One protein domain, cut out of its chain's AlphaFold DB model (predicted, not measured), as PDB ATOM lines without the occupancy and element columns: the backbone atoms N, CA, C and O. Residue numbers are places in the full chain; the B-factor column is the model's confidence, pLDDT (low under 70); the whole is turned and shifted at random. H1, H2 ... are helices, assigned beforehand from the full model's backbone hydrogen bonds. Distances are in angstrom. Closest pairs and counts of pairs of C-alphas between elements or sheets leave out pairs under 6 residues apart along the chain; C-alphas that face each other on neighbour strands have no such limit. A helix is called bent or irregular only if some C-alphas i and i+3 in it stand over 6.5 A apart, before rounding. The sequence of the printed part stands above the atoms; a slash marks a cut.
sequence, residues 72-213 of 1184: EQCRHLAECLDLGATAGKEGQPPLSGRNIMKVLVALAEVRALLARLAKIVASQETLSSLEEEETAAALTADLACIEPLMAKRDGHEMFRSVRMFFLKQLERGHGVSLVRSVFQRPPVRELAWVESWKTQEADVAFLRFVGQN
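AT A GLANCE: This is residues 72 to 213 of the 1184 residues of the protein "Hypothetical protein" of Dictyocha speculum (UniProt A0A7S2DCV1). One long helix, H2, runs along most of an elongated body; H1 crosses its first half, H5 crosses its second half, and H3 folds back beside its far end as a hairpin. Short H4 lies near the middle, H6 crosses the end of H5, and H8 packs on H6 on the side away from H2, making a corner with H7. Only the loop of residues 88 to 93 sticks out free. The printed part has 142 residues with eight named helices, H1 to H8 in order, and no named strand: all helix, compact with a radius of gyration of the C-alphas of 16.4 A, spanning 54 by 30 by 24 A.

IN THESE COORDINATES: H1, residues 72 to 86, begins at C-alpha 72 (238.421, 148.145, 110.168). H2, residues 97 to 126, is 45.2 A long; H3 is residues 131 to 145, H4 147 to 150. H5, residues 158 to 174, is 24.6 A long. H6 is residues 176 to 184, H7 192 to 198. H8, residues 201 to 211, ends at C-alpha 211 (215.035, 160.321, 130.087); it is irregular, with C-alphas 202 and 205 8.6 A apart.

HOW THE PARTS SIT: H1 touches H2, the hub, at residues 99 to 110 of H2 alone, closest C-alphas Leu 77 and Ala 106 at 5.5 A, a steep tilt of 55 degrees. H5 touches residues 111 to 122 of H2 alone, closest C-alphas Ala 118 and Leu 170 at 5.4 A. H6 and H8 touch, closest C-alphas Arg 180 and Val 210 at 5.5 A. H7 and H8 touch only at the corner. Every O i to N i+4 pair is within hydrogen-bond range in H1, H3, H6 and H7, but 23 of 26 in H2, 12 of 13 in H5 and 4 of 7 in H8; H4 is too short for one.

THE WHOLE: The C-alphas farthest apart, of Gly 91 and Leu 130, are 57.1 A apart. The printed part has no cut and no long link. Its mean pLDDT is 74.0, with residues 84 to 98 and 124 to 137 among those under 70.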
ATOM      1  N   GLU A  72     238.463 149.285 111.085       76.88
ATOM      2  CA  GLU A  72     238.421 148.145 110.168       76.88
ATOM      3  C   GLU A  72     238.338 146.800 110.905       76.88
ATOM      4  O   GLU A  72     237.546 145.936 110.525       76.88
ATOM      5  N   GLN A  73     239.060 146.648 112.019       80.81
ATOM      6  CA  GLN A  73     238.950 145.462 112.871       80.81
ATOM      7  C   GLN A  73     237.560 145.364 113.518       80.81
ATOM      8  O   GLN A  73     236.962 144.289 113.513       80.81
ATOM      9  N   CYS A  74     236.986 146.475 113.992       80.81
ATOM     10  CA  CYS A  74     235.619 146.485 114.529       80.81
ATOM     11  C   CYS A  74     234.558 146.137 113.468       80.81
ATOM     12  O   CYS A  74     233.599 145.424 113.771       80.81
ATOM     13  N   ARG A  75     234.740 146.563 112.209       81.50
ATOM     14  CA  ARG A  75     233.883 146.131 111.086       81.50
ATOM     15  C   ARG A  75     233.993 144.629 110.832       81.50
ATOM     16  O   ARG A  75     232.961 143.969 110.728       81.50
ATOM     17  N   HIS A  76     235.209 144.089 110.804       82.81
ATOM     18  CA  HIS A  76     235.431 142.656 110.615       82.81
ATOM     19  C   HIS A  76     234.796 141.812 111.733       82.81
ATOM     20  O   HIS A  76     234.178 140.778 111.471       82.81
ATOM     21  N   LEU A  77     234.897 142.274 112.981       82.75
ATOM     22  CA  LEU A  77     234.242 141.640 114.124       82.75
ATOM     23  C   LEU A  77     232.717 141.661 113.993       82.75
ATOM     24  O   LEU A  77     232.075 140.641 114.241       82.75
ATOM     25  N   ALA A  78     232.143 142.779 113.543       79.75
ATOM     26  CA  ALA A  78     230.708 142.884 113.290       79.75
ATOM     27  C   ALA A  78     230.244 141.909 112.190       79.75
ATOM     28  O   ALA A  78     229.215 141.258 112.343       79.75
ATOM     29  N   GLU A  79     231.020 141.751 111.114       79.94
ATOM     30  CA  GLU A  79     230.749 140.764 110.057       79.94
ATOM     31  C   GLU A  79     230.836 139.319 110.570       79.94
ATOM     32  O   GLU A  79     229.989 138.486 110.244       79.94
ATOM     33  N   CYS A  80     231.833 139.007 111.404       79.75
ATOM     34  CA  CYS A  80     231.965 137.683 112.011       79.75
ATOM     35  C   CYS A  80     230.788 137.359 112.937       79.75
ATOM     36  O   CYS A  80     230.288 136.235 112.932       79.75
ATOM     37  N   LEU A  81     230.320 138.343 113.702       76.38
ATOM     38  CA  LEU A  81     229.124 138.236 114.528       76.38
ATOM     39  C   LEU A  81     227.857 138.036 113.673       76.38
ATOM     40  O   LEU A  81     227.033 137.176 113.994       76.38
ATOM     41  N   ASP A  82     227.733 138.732 112.541       73.69
ATOM     42  CA  ASP A  82     226.612 138.560 111.607       73.69
ATOM     43  C   ASP A  82     226.536 137.158 111.002       73.69
ATOM     44  O   ASP A  82     225.445 136.592 110.913       73.69
ATOM     45  N   LEU A  83     227.683 136.558 110.661       70.69
ATOM     46  CA  LEU A  83     227.748 135.163 110.209       70.69
ATOM     47  C   LEU A  83     227.134 134.205 111.245       70.69
ATOM     48  O   LEU A  83     226.459 133.243 110.870       70.69
ATOM     49  N   GLY A  84     227.336 134.485 112.537       63.28
ATOM     50  CA  GLY A  84     226.724 133.761 113.653       63.28
ATOM     51  C   GLY A  84     225.209 133.958 113.747       63.28
ATOM     52  O   GLY A  84     224.480 132.988 113.930       63.28
ATOM     53  N   ALA A  85     224.727 135.192 113.572       61.66
ATOM     54  CA  ALA A  85     223.308 135.543 113.689       61.66
ATOM     55  C   ALA A  85     222.440 135.058 112.509       61.66
ATOM     56  O   ALA A  85     221.231 134.863 112.656       61.66
ATOM     57  N   THR A  86     223.029 134.864 111.324       60.94
ATOM     58  CA  THR A  86     222.316 134.308 110.159       60.94
ATOM     59  C   THR A  86     222.223 132.783 110.172       60.94
ATOM     60  O   THR A  86     221.316 132.216 109.560       60.94
ATOM     61  N   ALA A  87     223.119 132.117 110.901       56.03
ATOM     62  CA  ALA A  87     223.156 130.669 110.997       56.03
ATOM     63  C   ALA A  87     221.928 130.119 111.732       56.03
ATOM     64  O   ALA A  87     221.730 130.379 112.914       56.03
ATOM     65  N   GLY A  88     221.103 129.335 111.033       51.31
ATOM     66  CA  GLY A  88     219.878 128.754 111.596       51.31
ATOM     67  C   GLY A  88     218.579 129.465 111.209       51.31
ATOM     68  O   GLY A  88     217.515 129.060 111.674       51.31
ATOM     69  N   LYS A  89     218.614 130.476 110.323       58.34
ATOM     70  CA  LYS A  89     217.401 130.909 109.601       58.34
ATOM     71  C   LYS A  89     216.889 129.754 108.721       58.34
ATOM     72  O   LYS A  89     217.693 129.007 108.161       58.34
ATOM     73  N   GLU A  90     215.565 129.596 108.611       49.47
ATOM     74  CA  GLU A  90     214.941 128.538 107.797       49.47
ATOM     75  C   GLU A  90     215.560 128.499 106.388       49.47
ATOM     76  O   GLU A  90     215.552 129.493 105.665       49.47
ATOM     77  N   GLY A  91     216.133 127.349 106.016       54.47
ATOM     78  CA  GLY A  91     216.760 127.134 104.708       54.47
ATOM     79  C   GLY A  91     218.272 127.393 104.619       54.47
ATOM     80  O   GLY A  91     218.833 127.172 103.547       54.47
ATOM     81  N   GLN A  92     218.958 127.805 105.694       55.88
ATOM     82  CA  GLN A  92     220.425 127.946 105.701       55.88
ATOM     83  C   GLN A  92     221.145 126.772 106.396       55.88
ATOM     84  O   GLN A  92     220.666 126.277 107.419       55.88
ATOM     85  N   PRO A  93     222.300 126.310 105.871       53.31
ATOM     86  CA  PRO A  93     223.061 125.213 106.465       53.31
ATOM     87  C   PRO A  93     223.675 125.607 107.823       53.31
ATOM     88  O   PRO A  93     224.013 126.777 108.026       53.31
ATOM     89  N   PRO A  94     223.869 124.646 108.750       60.59
ATOM     90  CA  PRO A  94     224.580 124.898 109.999       60.59
ATOM     91  C   PRO A  94     226.016 125.369 109.724       60.59
ATOM     92  O   PRO A  94     226.645 124.967 108.741       60.59
ATOM     93  N   LEU A  95     226.546 126.226 110.600       64.81
ATOM     94  CA  LEU A  95     227.914 126.733 110.482       64.81
ATOM     95  C   LEU A  95     228.923 125.582 110.482       64.81
ATOM     96  O   LEU A  95     228.843 124.662 111.294       64.81
ATOM     97  N   SER A  96     229.926 125.668 109.609       68.44
ATOM     98  CA  SER A  96     231.084 124.774 109.676       68.44
ATOM     99  C   SER A  96     231.859 124.990 110.985       68.44
ATOM    100  O   SER A  96     231.909 126.112 111.494       68.44
ATOM    101  N   GLY A  97     232.538 123.959 111.503       64.62
ATOM    102  CA  GLY A  97     233.336 124.069 112.738       64.62
ATOM    103  C   GLY A  97     234.370 125.207 112.714       64.62
ATOM    104  O   GLY A  97     234.581 125.884 113.718       64.62
ATOM    105  N   ARG A  98     234.941 125.512 111.539       65.44
ATOM    106  CA  ARG A  98     235.861 126.646 111.344       65.44
ATOM    107  C   ARG A  98     235.161 128.004 111.468       65.44
ATOM    108  O   ARG A  98     235.762 128.943 111.980       65.44
ATOM    109  N   ASN A  99     233.911 128.114 111.019       71.75
ATOM    110  CA  ASN A  99     233.120 129.335 111.173       71.75
ATOM    111  C   ASN A  99     232.625 129.505 112.617       71.75
ATOM    112  O   ASN A  99     232.629 130.626 113.107       71.75
ATOM    113  N   ILE A 100     232.305 128.415 113.326       74.50
ATOM    114  CA  ILE A 100     231.963 128.460 114.760       74.50
ATOM    115  C   ILE A 100     233.127 129.036 115.575       74.50
ATOM    116  O   ILE A 100     232.929 129.972 116.344       74.50
ATOM    117  N   MET A 101     234.355 128.550 115.358       76.38
ATOM    118  CA  MET A 101     235.533 129.078 116.060       76.38
ATOM    119  C   MET A 101     235.778 130.562 115.767       76.38
ATOM    120  O   MET A 101     236.084 131.315 116.686       76.38
ATOM    121  N   LYS A 102     235.594 131.007 114.515       78.38
ATOM    122  CA  LYS A 102     235.698 132.433 114.158       78.38
ATOM    123  C   LYS A 102     234.674 133.292 114.902       78.38
ATOM    124  O   LYS A 102     235.040 134.342 115.420       78.38
ATOM    125  N   VAL A 103     233.423 132.836 114.988       78.19
ATOM    126  CA  VAL A 103     232.355 133.535 115.722       78.19
ATOM    127  C   VAL A 103     232.680 133.606 117.218       78.19
ATOM    128  O   VAL A 103     232.537 134.668 117.816       78.19
ATOM    129  N   LEU A 104     233.157 132.513 117.825       80.62
ATOM    130  CA  LEU A 104     233.504 132.480 119.251       80.62
ATOM    131  C   LEU A 104     234.686 133.396 119.597       80.62
ATOM    132  O   LEU A 104     234.637 134.085 120.615       80.62
ATOM    133  N   VAL A 105     235.720 133.434 118.750       82.81
ATOM    134  CA  VAL A 105     236.857 134.356 118.914       82.81
ATOM    135  C   VAL A 105     236.387 135.804 118.784       82.81
ATOM    136  O   VAL A 105     236.656 136.603 119.678       82.81
ATOM    137  N   ALA A 106     235.606 136.122 117.746       82.62
ATOM    138  CA  ALA A 106     235.057 137.463 117.565       82.62
ATOM    139  C   ALA A 106     234.190 137.897 118.760       82.62
ATOM    140  O   ALA A 106     234.289 139.026 119.233       82.62
ATOM    141  N   LEU A 107     233.378 136.985 119.300       84.69
ATOM    142  CA  LEU A 107     232.558 137.241 120.480       84.69
ATOM    143  C   LEU A 107     233.414 137.526 121.721       84.69
ATOM    144  O   LEU A 107     233.115 138.462 122.464       84.69
ATOM    145  N   ALA A 108     234.483 136.760 121.947       83.62
ATOM    146  CA  ALA A 108     235.407 137.000 123.051       83.62
ATOM    147  C   ALA A 108     236.122 138.359 122.921       83.62
ATOM    148  O   ALA A 108     236.203 139.101 123.903       83.62
ATOM    149  N   GLU A 109     236.574 138.716 121.715       85.75
ATOM    150  CA  GLU A 109     237.230 140.000 121.434       85.75
ATOM    151  C   GLU A 109     236.284 141.188 121.640       85.75
ATOM    152  O   GLU A 109     236.651 142.153 122.316       85.75
ATOM    153  N   VAL A 110     235.042 141.095 121.149       86.88
ATOM    154  CA  VAL A 110     234.023 142.135 121.361       86.88
ATOM    155  C   VAL A 110     233.686 142.269 122.843       86.88
ATOM    156  O   VAL A 110     233.641 143.384 123.356       86.88
ATOM    157  N   ARG A 111     233.522 141.162 123.582       89.00
ATOM    158  CA  ARG A 111     233.294 141.222 125.036       89.00
ATOM    159  C   ARG A 111     234.441 141.917 125.769       89.00
ATOM    160  O   ARG A 111     234.184 142.760 126.627       89.00
ATOM    161  N   ALA A 112     235.688 141.585 125.432       83.88
ATOM    162  CA  ALA A 112     236.863 142.202 126.042       83.88
ATOM    163  C   ALA A 112     236.951 143.704 125.720       83.88
ATOM    164  O   ALA A 112     237.252 144.501 126.607       83.88
ATOM    165  N   LEU A 113     236.646 144.094 124.479       85.50
ATOM    166  CA  LEU A 113     236.590 145.494 124.062       85.50
ATOM    167  C   LEU A 113     235.534 146.279 124.848       85.50
ATOM    168  O   LEU A 113     235.851 147.319 125.420       85.50
ATOM    169  N   LEU A 114     234.306 145.761 124.936       87.94
ATOM    170  CA  LEU A 114     233.213 146.427 125.649       87.94
ATOM    171  C   LEU A 114     233.480 146.555 127.151       87.94
ATOM    172  O   LEU A 114     233.173 147.595 127.726       87.94
ATOM    173  N   ALA A 115     234.086 145.542 127.776       85.81
ATOM    174  CA  ALA A 115     234.482 145.610 129.182       85.81
ATOM    175  C   ALA A 115     235.546 146.694 129.430       85.81
ATOM    176  O   ALA A 115     235.446 147.448 130.398       85.81
ATOM    177  N   ARG A 116     236.542 146.821 128.537       83.31
ATOM    178  CA  ARG A 116     237.546 147.894 128.620       83.31
ATOM    179  C   ARG A 116     236.913 149.273 128.456       83.31
ATOM    180  O   ARG A 116     237.158 150.142 129.284       83.31
ATOM    181  N   LEU A 117     236.077 149.456 127.434       83.69
ATOM    182  CA  LEU A 117     235.417 150.737 127.176       83.69
ATOM    183  C   LEU A 117     234.498 151.150 128.323       83.69
ATOM    184  O   LEU A 117     234.534 152.302 128.734       83.69
ATOM    185  N   ALA A 118     233.733 150.213 128.889       85.50
ATOM    186  CA  ALA A 118     232.889 150.495 130.046       85.50
ATOM    187  C   ALA A 118     233.712 151.012 131.239       85.50
ATOM    188  O   ALA A 118     233.295 151.955 131.907       85.50
ATOM    189  N   LYS A 119     234.910 150.457 131.470       82.25
ATOM    190  CA  LYS A 119     235.824 150.931 132.519       82.25
ATOM    191  C   LYS A 119     236.325 152.357 132.257       82.25
ATOM    192  O   LYS A 119     236.363 153.152 133.190       82.25
ATOM    193  N   ILE A 120     236.686 152.683 131.013       80.06
ATOM    194  CA  ILE A 120     237.152 154.032 130.642       80.06
ATOM    195  C   ILE A 120     236.010 155.043 130.794       80.06
ATOM    196  O   ILE A 120     236.179 156.067 131.452       80.06
ATOM    197  N   VAL A 121     234.827 154.725 130.262       81.88
ATOM    198  CA  VAL A 121     233.632 155.574 130.370       81.88
ATOM    199  C   VAL A 121     233.275 155.854 131.830       81.88
ATOM    200  O   VAL A 121     232.983 156.993 132.176       81.88
ATOM    201  N   ALA A 122     233.343 154.845 132.700       77.62
ATOM    202  CA  ALA A 122     233.041 155.030 134.115       77.62
ATOM    203  C   ALA A 122     234.094 155.864 134.866       77.62
ATOM    204  O   ALA A 122     233.742 156.607 135.777       77.62
ATOM    205  N   SER A 123     235.372 155.791 134.471       73.12
ATOM    206  CA  SER A 123     236.446 156.567 135.112       73.12
ATOM    207  C   SER A 123     236.347 158.082 134.898       73.12
ATOM    208  O   SER A 123     236.972 158.842 135.637       73.12
ATOM    209  N   GLN A 124     235.531 158.541 133.943       68.81
ATOM    210  CA  GLN A 124     235.372 159.971 133.664       68.81
ATOM    211  C   GLN A 124     234.677 160.758 134.780       68.81
ATOM    212  O   GLN A 124     234.899 161.954 134.876       68.81
ATOM    213  N   GLU A 125     233.899 160.122 135.663       62.03
ATOM    214  CA  GLU A 125     233.305 160.831 136.813       62.03
ATOM    215  C   GLU A 125     234.304 161.128 137.947       62.03
ATOM    216  O   GLU A 125     233.966 161.843 138.886       62.03
ATOM    217  N   THR A 126     235.519 160.571 137.886       55.41
ATOM    218  CA  THR A 126     236.539 160.699 138.947       55.41
ATOM    219  C   THR A 126     237.712 161.613 138.588       55.41
ATOM    220  O   THR A 126     238.607 161.787 139.413       55.41
ATOM    221  N   LEU A 127     237.739 162.164 137.372       55.72
ATOM    222  CA  LEU A 127     238.857 162.961 136.860       55.72
ATOM    223  C   LEU A 127     238.717 164.440 137.234       55.72
ATOM    224  O   LEU A 127     237.621 164.947 137.456       55.72
ATOM    225  N   SER A 128     239.849 165.136 137.325       49.16
ATOM    226  CA  SER A 128     239.863 166.583 137.533       49.16
ATOM    227  C   SER A 128     239.558 167.336 136.229       49.16
ATOM    228  O   SER A 128     239.881 166.859 135.143       49.16
ATOM    229  N   SER A 129     239.010 168.555 136.322       51.72
ATOM    230  CA  SER A 129     238.574 169.357 135.153       51.72
ATOM    231  C   SER A 129     239.619 169.572 134.041       51.72
ATOM    232  O   SER A 129     239.248 169.846 132.906       51.72
ATOM    233  N   LEU A 130     240.920 169.456 134.343       50.38
ATOM    234  CA  LEU A 130     242.006 169.588 133.360       50.38
ATOM    235  C   LEU A 130     242.325 168.262 132.648       50.38
ATOM    236  O   LEU A 130     242.688 168.265 131.477       50.38
ATOM    237  N   GLU A 131     242.176 167.130 133.337       55.97
ATOM    238  CA  GLU A 131     242.386 165.790 132.772       55.97
ATOM    239  C   GLU A 131     241.178 165.331 131.943       55.97
ATOM    240  O   GLU A 131     241.318 164.519 131.022       55.97
ATOM    241  N   GLU A 132     239.991 165.866 132.241       60.69
ATOM    242  CA  GLU A 132     238.747 165.600 131.516       60.69
ATOM    243  C   GLU A 132     238.848 165.939 130.021       60.69
ATOM    244  O   GLU A 132     238.356 165.175 129.194       60.69
ATOM    245  N   GLU A 133     239.509 167.037 129.641       60.53
ATOM    246  CA  GLU A 133     239.488 167.531 128.256       60.53
ATOM    247  C   GLU A 133     240.343 166.664 127.305       60.53
ATOM    248  O   GLU A 133     239.892 166.278 126.222       60.53
ATOM    249  N   GLU A 134     241.550 166.273 127.731       60.84
ATOM    250  CA  GLU A 134     242.447 165.404 126.953       60.84
ATOM    251  C   GLU A 134     241.931 163.954 126.902       60.84
ATOM    252  O   GLU A 134     241.940 163.311 125.845       60.84
ATOM    253  N   THR A 135     241.395 163.446 128.019       65.38
ATOM    254  CA  THR A 135     240.805 162.098 128.074       65.38
ATOM    255  C   THR A 135     239.479 162.001 127.315       65.38
ATOM    256  O   THR A 135     239.217 160.966 126.699       65.38
ATOM    257  N   ALA A 136     238.663 163.063 127.276       65.62
ATOM    258  CA  ALA A 136     237.411 163.088 126.518       65.62
ATOM    259  C   ALA A 136     237.635 162.973 125.003       65.62
ATOM    260  O   ALA A 136     236.878 162.270 124.326       65.62
ATOM    261  N   ALA A 137     238.685 163.598 124.456       66.75
ATOM    262  CA  ALA A 137     239.008 163.494 123.032       66.75
ATOM    263  C   ALA A 137     239.418 162.062 122.636       66.75
ATOM    264  O   ALA A 137     238.918 161.523 121.642       66.75
ATOM    265  N   ALA A 138     240.270 161.418 123.442       70.62
ATOM    266  CA  ALA A 138     240.673 160.026 123.239       70.62
ATOM    267  C   ALA A 138     239.484 159.059 123.383       70.62
ATOM    268  O   ALA A 138     239.261 158.212 122.516       70.62
ATOM    269  N   LEU A 139     238.660 159.245 124.420       76.00
ATOM    270  CA  LEU A 139     237.455 158.445 124.636       76.00
ATOM    271  C   LEU A 139     236.456 158.588 123.479       76.00
ATOM    272  O   LEU A 139     235.842 157.605 123.067       76.00
ATOM    273  N   THR A 140     236.302 159.789 122.921       76.69
ATOM    274  CA  THR A 140     235.429 160.021 121.761       76.69
ATOM    275  C   THR A 140     235.895 159.215 120.546       76.69
ATOM    276  O   THR A 140     235.072 158.606 119.862       76.69
ATOM    277  N   ALA A 141     237.208 159.155 120.297       73.31
ATOM    278  CA  ALA A 141     237.773 158.353 119.214       73.31
ATOM    279  C   ALA A 141     237.554 156.842 119.431       73.31
ATOM    280  O   ALA A 141     237.137 156.138 118.507       73.31
ATOM    281  N   ASP A 142     237.756 156.356 120.658       78.31
ATOM    282  CA  ASP A 142     237.535 154.955 121.031       78.31
ATOM    283  C   ASP A 142     236.054 154.545 120.917       78.31
ATOM    284  O   ASP A 142     235.729 153.475 120.389       78.31
ATOM    285  N   LEU A 143     235.133 155.415 121.350       79.19
ATOM    286  CA  LEU A 143     233.686 155.204 121.236       79.19
ATOM    287  C   LEU A 143     233.201 155.257 119.781       79.19
ATOM    288  O   LEU A 143     232.304 154.499 119.409       79.19
ATOM    289  N   ALA A 144     233.807 156.093 118.934       77.25
ATOM    290  CA  ALA A 144     233.497 156.129 117.506       77.25
ATOM    291  C   ALA A 144     233.930 154.837 116.783       77.25
ATOM    292  O   ALA A 144     233.285 154.410 115.823       77.25
ATOM    293  N   CYS A 145     234.992 154.176 117.255       80.62
ATOM    294  CA  CYS A 145     235.499 152.941 116.657       80.62
ATOM    295  C   CYS A 145     234.512 151.761 116.772       80.62
ATOM    296  O   CYS A 145     234.427 150.925 115.868       80.62
ATOM    297  N   ILE A 146     233.712 151.712 117.846       84.19
ATOM    298  CA  ILE A 146     232.730 150.640 118.084       84.19
ATOM    299  C   ILE A 146     231.371 150.859 117.418       84.19
ATOM    300  O   ILE A 146     230.529 149.962 117.469       84.19
ATOM    301  N   GLU A 147     231.150 151.991 116.745       84.06
ATOM    302  CA  GLU A 147     229.914 152.274 116.001       84.06
ATOM    303  C   GLU A 147     229.463 151.088 115.114       84.06
ATOM    304  O   GLU A 147     228.293 150.710 115.190       84.06
ATOM    305  N   PRO A 148     230.342 150.386 114.355       83.00
ATOM    306  CA  PRO A 148     229.933 149.246 113.529       83.00
ATOM    307  C   PRO A 148     229.376 148.043 114.307       83.00
ATOM    308  O   PRO A 148     228.674 147.225 113.705       83.00
ATOM    309  N   LEU A 149     229.714 147.927 115.599       82.56
ATOM    310  CA  LEU A 149     229.265 146.885 116.530       82.56
ATOM    311  C   LEU A 149     227.996 147.291 117.292       82.56
ATOM    312  O   LEU A 149     227.305 146.421 117.814       82.56
ATOM    313  N   MET A 150     227.698 148.591 117.370       83.25
ATOM    314  CA  MET A 150     226.558 149.129 118.119       83.25
ATOM    315  C   MET A 150     225.407 149.584 117.219       83.25
ATOM    316  O   MET A 150     224.255 149.569 117.656       83.25
ATOM    317  N   ALA A 151     225.671 149.975 115.972       77.94
ATOM    318  CA  ALA A 151     224.668 150.486 115.043       77.94
ATOM    319  C   ALA A 151     223.608 149.432 114.668       77.94
ATOM    320  O   ALA A 151     223.854 148.224 114.656       77.94
ATOM    321  N   LYS A 152     222.386 149.891 114.369       66.25
ATOM    322  CA  LYS A 152     221.268 149.019 113.972       66.25
ATOM    323  C   LYS A 152     221.557 148.357 112.617       66.25
ATOM    324  O   LYS A 152     221.866 149.047 111.651       66.25
ATOM    325  N   ARG A 153     221.363 147.035 112.535       66.44
ATOM    326  CA  ARG A 153     221.286 146.273 111.275       66.44
ATOM    327  C   ARG A 153     219.930 145.573 111.196       66.44
ATOM    328  O   ARG A 153     219.485 144.975 112.178       66.44
ATOM    329  N   ASP A 154     219.240 145.694 110.067       55.16
ATOM    330  CA  ASP A 154     217.871 145.190 109.922       55.16
ATOM    331  C   ASP A 154     217.808 143.661 110.082       55.16
ATOM    332  O   ASP A 154     218.458 142.918 109.352       55.16
ATOM    333  N   GLY A 155     217.008 143.181 111.043       56.69
ATOM    334  CA  GLY A 155     216.742 141.751 111.259       56.69
ATOM    335  C   GLY A 155     217.732 140.989 112.157       56.69
ATOM    336  O   GLY A 155     217.758 139.757 112.082       56.69
ATOM    337  N   HIS A 156     218.538 141.681 112.975       62.50
ATOM    338  CA  HIS A 156     219.569 141.077 113.836       62.50
ATOM    339  C   HIS A 156     219.401 141.469 115.325       62.50
ATOM    340  O   HIS A 156     219.940 142.474 115.785       62.50
ATOM    341  N   GLU A 157     218.684 140.644 116.099       65.06
ATOM    342  CA  GLU A 157     218.441 140.833 117.549       65.06
ATOM    343  C   GLU A 157     219.729 140.771 118.400       65.06
ATOM    344  O   GLU A 157     219.790 141.368 119.474       65.06
ATOM    345  N   MET A 158     220.789 140.115 117.912       72.00
ATOM    346  CA  MET A 158     222.056 139.963 118.637       72.00
ATOM    347  C   MET A 158     222.755 141.297 118.954       72.00
ATOM    348  O   MET A 158     223.391 141.411 119.998       72.00
ATOM    349  N   PHE A 159     222.611 142.328 118.113       77.38
ATOM    350  CA  PHE A 159     223.203 143.648 118.386       77.38
ATOM    351  C   PHE A 159     222.566 144.336 119.596       77.38
ATOM    352  O   PHE A 159     223.237 145.094 120.292       77.38
ATOM    353  N   ARG A 160     221.302 144.028 119.914       79.56
ATOM    354  CA  ARG A 160     220.698 144.469 121.174       79.56
ATOM    355  C   ARG A 160     221.408 143.818 122.361       79.56
ATOM    356  O   ARG A 160     221.751 144.520 123.304       79.56
ATOM    357  N   SER A 161     221.728 142.526 122.283       81.94
ATOM    358  CA  SER A 161     222.501 141.820 123.317       81.94
ATOM    359  C   SER A 161     223.917 142.379 123.495       81.94
ATOM    360  O   SER A 161     224.396 142.449 124.623       81.94
ATOM    361  N   VAL A 162     224.567 142.836 122.415       86.69
ATOM    362  CA  VAL A 162     225.867 143.541 122.468       86.69
ATOM    363  C   VAL A 162     225.741 144.851 123.258       86.69
ATOM    364  O   VAL A 162     226.517 145.087 124.187       86.69
ATOM    365  N   ARG A 163     224.727 145.675 122.952       87.81
ATOM    366  CA  ARG A 163     224.458 146.924 123.686       87.81
ATOM    367  C   ARG A 163     224.103 146.657 125.150       87.81
ATOM    368  O   ARG A 163     224.654 147.297 126.040       87.81
ATOM    369  N   MET A 164     223.242 145.673 125.413       85.94
ATOM    370  CA  MET A 164     222.884 145.262 126.773       85.94
ATOM    371  C   MET A 164     224.101 144.762 127.547       85.94
ATOM    372  O   MET A 164     224.240 145.074 128.723       85.94
ATOM    373  N   PHE A 165     225.020 144.035 126.906       89.12
ATOM    374  CA  PHE A 165     226.263 143.623 127.547       89.12
ATOM    375  C   PHE A 165     227.121 144.823 127.952       89.12
ATOM    376  O   PHE A 165     227.643 144.829 129.063       89.12
ATOM    377  N   PHE A 166     227.227 145.854 127.110       89.38
ATOM    378  CA  PHE A 166     227.913 147.098 127.473       89.38
ATOM    379  C   PHE A 166     227.256 147.795 128.675       89.38
ATOM    380  O   PHE A 166     227.953 148.158 129.621       89.38
ATOM    381  N   LEU A 167     225.921 147.894 128.701       88.31
ATOM    382  CA  LEU A 167     225.196 148.440 129.855       88.31
ATOM    383  C   LEU A 167     225.427 147.618 131.135       88.31
ATOM    384  O   LEU A 167     225.654 148.200 132.191       88.31
ATOM    385  N   LYS A 168     225.439 146.281 131.042       88.81
ATOM    386  CA  LYS A 168     225.757 145.388 132.170       88.81
ATOM    387  C   LYS A 168     227.176 145.603 132.696       88.81
ATOM    388  O   LYS A 168     227.386 145.534 133.899       88.81
ATOM    389  N   GLN A 169     228.157 145.862 131.824       88.19
ATOM    390  CA  GLN A 169     229.523 146.174 132.271       88.19
ATOM    391  C   GLN A 169     229.569 147.470 133.093       88.19
ATOM    392  O   GLN A 169     230.269 147.525 134.101       88.19
ATOM    393  N   LEU A 170     228.808 148.494 132.692       85.44
ATOM    394  CA  LEU A 170     228.706 149.751 133.439       85.44
ATOM    395  C   LEU A 170     227.965 149.556 134.774       85.44
ATOM    396  O   LEU A 170     228.480 149.947 135.822       85.44
ATOM    397  N   GLU A 171     226.800 148.901 134.742       85.38
ATOM    398  CA  GLU A 171     225.951 148.668 135.918       85.38
ATOM    399  C   GLU A 171     226.652 147.813 136.980       85.38
ATOM    400  O   GLU A 171     226.693 148.201 138.145       85.38
ATOM    401  N   ARG A 172     227.283 146.694 136.604       81.44
ATOM    402  CA  ARG A 172     227.913 145.794 137.586       81.44
ATOM    403  C   ARG A 172     229.090 146.422 138.321       81.44
ATOM    404  O   ARG A 172     229.366 146.032 139.449       81.44
ATOM    405  N   GLY A 173     229.772 147.386 137.705       72.75
ATOM    406  CA  GLY A 173     230.854 148.120 138.360       72.75
ATOM    407  C   GLY A 173     230.374 149.288 139.225       72.75
ATOM    408  O   GLY A 173     230.962 149.554 140.271       72.75
ATOM    409  N   HIS A 174     229.324 149.998 138.799       75.06
ATOM    410  CA  HIS A 174     229.058 151.355 139.296       75.06
ATOM    411  C   HIS A 174     227.581 151.678 139.558       75.06
ATOM    412  O   HIS A 174     227.276 152.750 140.071       75.06
ATOM    413  N   GLY A 175     226.672 150.755 139.255       78.06
ATOM    414  CA  GLY A 175     225.238 150.917 139.461       78.06
ATOM    415  C   GLY A 175     224.512 151.516 138.259       78.06
ATOM    416  O   GLY A 175     225.092 152.134 137.362       78.06
ATOM    417  N   VAL A 176     223.201 151.317 138.254       76.31
ATOM    418  CA  VAL A 176     222.237 151.846 137.287       76.31
ATOM    419  C   VAL A 176     222.234 153.376 137.282       76.31
ATOM    420  O   VAL A 176     222.061 153.992 136.225       76.31
ATOM    421  N   SER A 177     222.454 153.992 138.443       74.81
ATOM    422  CA  SER A 177     222.498 155.446 138.598       74.81
ATOM    423  C   SER A 177     223.630 156.074 137.770       74.81
ATOM    424  O   SER A 177     223.388 157.055 137.059       74.81
ATOM    425  N   LEU A 178     224.823 155.457 137.754       78.00
ATOM    426  CA  LEU A 178     225.913 155.877 136.863       78.00
ATOM    427  C   LEU A 178     225.525 155.688 135.398       78.00
ATOM    428  O   LEU A 178     225.721 156.596 134.592       78.00
ATOM    429  N   VAL A 179     224.972 154.520 135.045       80.81
ATOM    430  CA  VAL A 179     224.602 154.230 133.653       80.81
ATOM    431  C   VAL A 179     223.714 155.348 133.108       80.81
ATOM    432  O   VAL A 179     224.010 155.905 132.056       80.81
ATOM    433  N   ARG A 180     222.682 155.763 133.850       78.25
ATOM    434  CA  ARG A 180     221.810 156.878 133.441       78.25
ATOM    435  C   ARG A 180     222.575 158.188 133.244       78.25
ATOM    436  O   ARG A 180     222.394 158.826 132.209       78.25
ATOM    437  N   SER A 181     223.426 158.560 134.205       76.25
ATOM    438  CA  SER A 181     224.255 159.778 134.157       76.25
ATOM    439  C   SER A 181     225.102 159.837 132.884       76.25
ATOM    440  O   SER A 181     225.050 160.812 132.131       76.25
ATOM    441  N   VAL A 182     225.795 158.739 132.575       79.94
ATOM    442  CA  VAL A 182     226.677 158.617 131.409       79.94
ATOM    443  C   VAL A 182     225.921 158.854 130.096       79.94
ATOM    444  O   VAL A 182     226.388 159.604 129.244       79.94
ATOM    445  N   PHE A 183     224.723 158.285 129.922       80.75
ATOM    446  CA  PHE A 183     223.941 158.461 128.684       80.75
ATOM    447  C   PHE A 183     223.274 159.845 128.545       80.75
ATOM    448  O   PHE A 183     222.718 160.158 127.485       80.75
ATOM    449  N   GLN A 184     223.341 160.689 129.580       75.56
ATOM    450  CA  GLN A 184     222.846 162.071 129.569       75.56
ATOM    451  C   GLN A 184     223.950 163.116 129.317       75.56
ATOM    452  O   GLN A 184     223.627 164.284 129.063       75.56
ATOM    453  N   ARG A 185     225.228 162.715 129.329       75.50
ATOM    454  CA  ARG A 185     226.396 163.606 129.223       75.50
ATOM    455  C   ARG A 185     227.229 163.327 127.952       75.50
ATOM    456  O   ARG A 185     227.271 162.185 127.488       75.50
ATOM    457  N   PRO A 186     227.870 164.343 127.343       74.94
ATOM    458  CA  PRO A 186     228.886 164.127 126.307       74.94
ATOM    459  C   PRO A 186     230.101 163.352 126.863       74.94
ATOM    460  O   PRO A 186     230.358 163.450 128.061       74.94
ATOM    461  N   PRO A 187     230.849 162.592 126.037       76.38
ATOM    462  CA  PRO A 187     230.624 162.351 124.606       76.38
ATOM    463  C   PRO A 187     229.596 161.239 124.318       76.38
ATOM    464  O   PRO A 187     229.103 161.133 123.198       76.38
ATOM    465  N   VAL A 188     229.222 160.419 125.310       82.00
ATOM    466  CA  VAL A 188     228.365 159.230 125.109       82.00
ATOM    467  C   VAL A 188     226.962 159.595 124.622       82.00
ATOM    468  O   VAL A 188     226.424 158.931 123.736       82.00
ATOM    469  N   ARG A 189     226.373 160.670 125.160       81.06
ATOM    470  CA  ARG A 189     225.059 161.171 124.730       81.06
ATOM    471  C   ARG A 189     225.001 161.496 123.236       81.06
ATOM    472  O   ARG A 189     223.928 161.372 122.656       81.06
ATOM    473  N   GLU A 190     226.112 161.935 122.649       82.62
ATOM    474  CA  GLU A 190     226.180 162.470 121.283       82.62
ATOM    475  C   GLU A 190     226.504 161.397 120.232       82.62
ATOM    476  O   GLU A 190     226.532 161.683 119.035       82.62
ATOM    477  N   LEU A 191     226.723 160.149 120.653       84.44
ATOM    478  CA  LEU A 191     227.023 159.047 119.745       84.44
ATOM    479  C   LEU A 191     225.817 158.702 118.860       84.44
ATOM    480  O   LEU A 191     224.683 158.560 119.330       84.44
ATOM    481  N   ALA A 192     226.080 158.472 117.572       83.06
ATOM    482  CA  ALA A 192     225.046 158.203 116.575       83.06
ATOM    483  C   ALA A 192     224.225 156.940 116.899       83.06
ATOM    484  O   ALA A 192     222.996 156.956 116.779       83.06
ATOM    485  N   TRP A 193     224.868 155.865 117.371       84.56
ATOM    486  CA  TRP A 193     224.158 154.649 117.775       84.56
ATOM    487  C   TRP A 193     223.248 154.853 118.998       84.56
ATOM    488  O   TRP A 193     222.206 154.199 119.083       84.56
ATOM    489  N   VAL A 194     223.600 155.760 119.920       84.81
ATOM    490  CA  VAL A 194     222.796 156.076 121.115       84.81
ATOM    491  C   VAL A 194     221.541 156.846 120.716       84.81
ATOM    492  O   VAL A 194     220.438 156.468 121.117       84.81
ATOM    493  N   GLU A 195     221.684 157.874 119.879       81.62
ATOM    494  CA  GLU A 195     220.549 158.623 119.325       81.62
ATOM    495  C   GLU A 195     219.642 157.716 118.478       81.62
ATOM    496  O   GLU A 195     218.422 157.701 118.654       81.62
ATOM    497  N   SER A 196     220.232 156.853 117.644       80.75
ATOM    498  CA  SER A 196     219.481 155.847 116.886       80.75
ATOM    499  C   SER A 196     218.681 154.913 117.797       80.75
ATOM    500  O   SER A 196     217.535 154.585 117.480       80.75
ATOM    501  N   TRP A 197     219.249 154.483 118.928       81.56
ATOM    502  CA  TRP A 197     218.579 153.583 119.867       81.56
ATOM    503  C   TRP A 197     217.431 154.270 120.615       81.56
ATOM    504  O   TRP A 197     216.367 153.674 120.748       81.56
ATOM    505  N   LYS A 198     217.589 155.544 121.001       76.25
ATOM    506  CA  LYS A 198     216.521 156.360 121.615       76.25
ATOM    507  C   LYS A 198     215.281 156.487 120.725       76.25
ATOM    508  O   LYS A 198     214.166 156.514 121.233       76.25
ATOM    509  N   THR A 199     215.467 156.559 119.407       72.50
ATOM    510  CA  THR A 199     214.366 156.716 118.436       72.50
ATOM    511  C   THR A 199     213.733 155.397 117.968       72.50
ATOM    512  O   THR A 199     212.836 155.415 117.128       72.50
ATOM    513  N   GLN A 200     214.187 154.240 118.465       70.44
ATOM    514  CA  GLN A 200     213.672 152.937 118.029       70.44
ATOM    515  C   GLN A 200     212.315 152.614 118.672       70.44
ATOM    516  O   GLN A 200     212.223 152.415 119.879       70.44
ATOM    517  N   GLU A 201     211.282 152.439 117.839       56.25
ATOM    518  CA  GLU A 201     209.931 152.018 118.265       56.25
ATOM    519  C   GLU A 201     209.922 150.689 119.044       56.25
ATOM    520  O   GLU A 201     209.047 150.462 119.873       56.25
ATOM    521  N   ALA A 202     210.907 149.819 118.804       57.94
ATOM    522  CA  ALA A 202     211.022 148.514 119.454       57.94
ATOM    523  C   ALA A 202     211.622 148.559 120.875       57.94
ATOM    524  O   ALA A 202     211.577 147.543 121.563       57.94
ATOM    525  N   ASP A 203     212.192 149.689 121.321       65.75
ATOM    526  CA  ASP A 203     212.924 149.773 122.598       65.75
ATOM    527  C   ASP A 203     212.623 151.076 123.365       65.75
ATOM    528  O   ASP A 203     213.503 151.762 123.888       65.75
ATOM    529  N   VAL A 204     211.331 151.411 123.458       69.00
ATOM    530  CA  VAL A 204     210.806 152.567 124.217       69.00
ATOM    531  C   VAL A 204     211.281 152.556 125.683       69.00
ATOM    532  O   VAL A 204     211.438 153.611 126.300       69.00
ATOM    533  N   ALA A 205     211.574 151.371 126.229       69.56
ATOM    534  CA  ALA A 205     212.120 151.194 127.571       69.56
ATOM    535  C   ALA A 205     213.487 151.881 127.759       69.56
ATOM    536  O   ALA A 205     213.724 152.459 128.818       69.56
ATOM    537  N   PHE A 206     214.361 151.889 126.742       76.38
ATOM    538  CA  PHE A 206     215.666 152.560 126.809       76.38
ATOM    539  C   PHE A 206     215.542 154.087 126.824       76.38
ATOM    540  O   PHE A 206     216.158 154.748 127.661       76.38
ATOM    541  N   LEU A 207     214.698 154.661 125.960       74.06
ATOM    542  CA  LEU A 207     214.443 156.107 125.952       74.06
ATOM    543  C   LEU A 207     213.914 156.584 127.310       74.06
ATOM    544  O   LEU A 207     214.366 157.597 127.839       74.06
ATOM    545  N   ARG A 208     212.979 155.827 127.890       70.81
ATOM    546  CA  ARG A 208     212.412 156.120 129.210       70.81
ATOM    547  C   ARG A 208     213.452 155.957 130.311       70.81
ATOM    548  O   ARG A 208     213.549 156.822 131.166       70.81
ATOM    549  N   PHE A 209     214.280 154.917 130.250       74.56
ATOM    550  CA  PHE A 209     215.386 154.712 131.184       74.56
ATOM    551  C   PHE A 209     216.383 155.885 131.202       74.56
ATOM    552  O   PHE A 209     216.770 156.329 132.282       74.56
ATOM    553  N   VAL A 210     216.768 156.404 130.027       71.31
ATOM    554  CA  VAL A 210     217.714 157.531 129.894       71.31
ATOM    555  C   VAL A 210     217.051 158.883 130.169       71.31
ATOM    556  O   VAL A 210     217.717 159.783 130.657       71.31
ATOM    557  N   GLY A 211     215.760 159.059 129.874       58.00
ATOM    558  CA  GLY A 211     215.035 160.321 130.087       58.00
ATOM    559  C   GLY A 211     214.677 160.625 131.547       58.00
ATOM    560  O   GLY A 211     214.197 161.715 131.847       58.00
ATOM    561  N   GLN A 212     214.897 159.677 132.456       58.56
ATOM    562  CA  GLN A 212     214.637 159.836 133.884       58.56
ATOM    563  C   GLN A 212     215.746 160.651 134.566       58.56
ATOM    564  O   GLN A 212     216.933 160.446 134.331       58.56
ATOM    565  N   ASN A 213     215.357 161.585 135.431       57.38
ATOM    566  CA  ASN A 213     216.253 162.413 136.236       57.38
ATOM    567  C   ASN A 213     217.152 161.569 137.164       57.38
ATOM    568  O   ASN A 213     216.729 160.536 137.678       57.38
TER     569      ASN A 213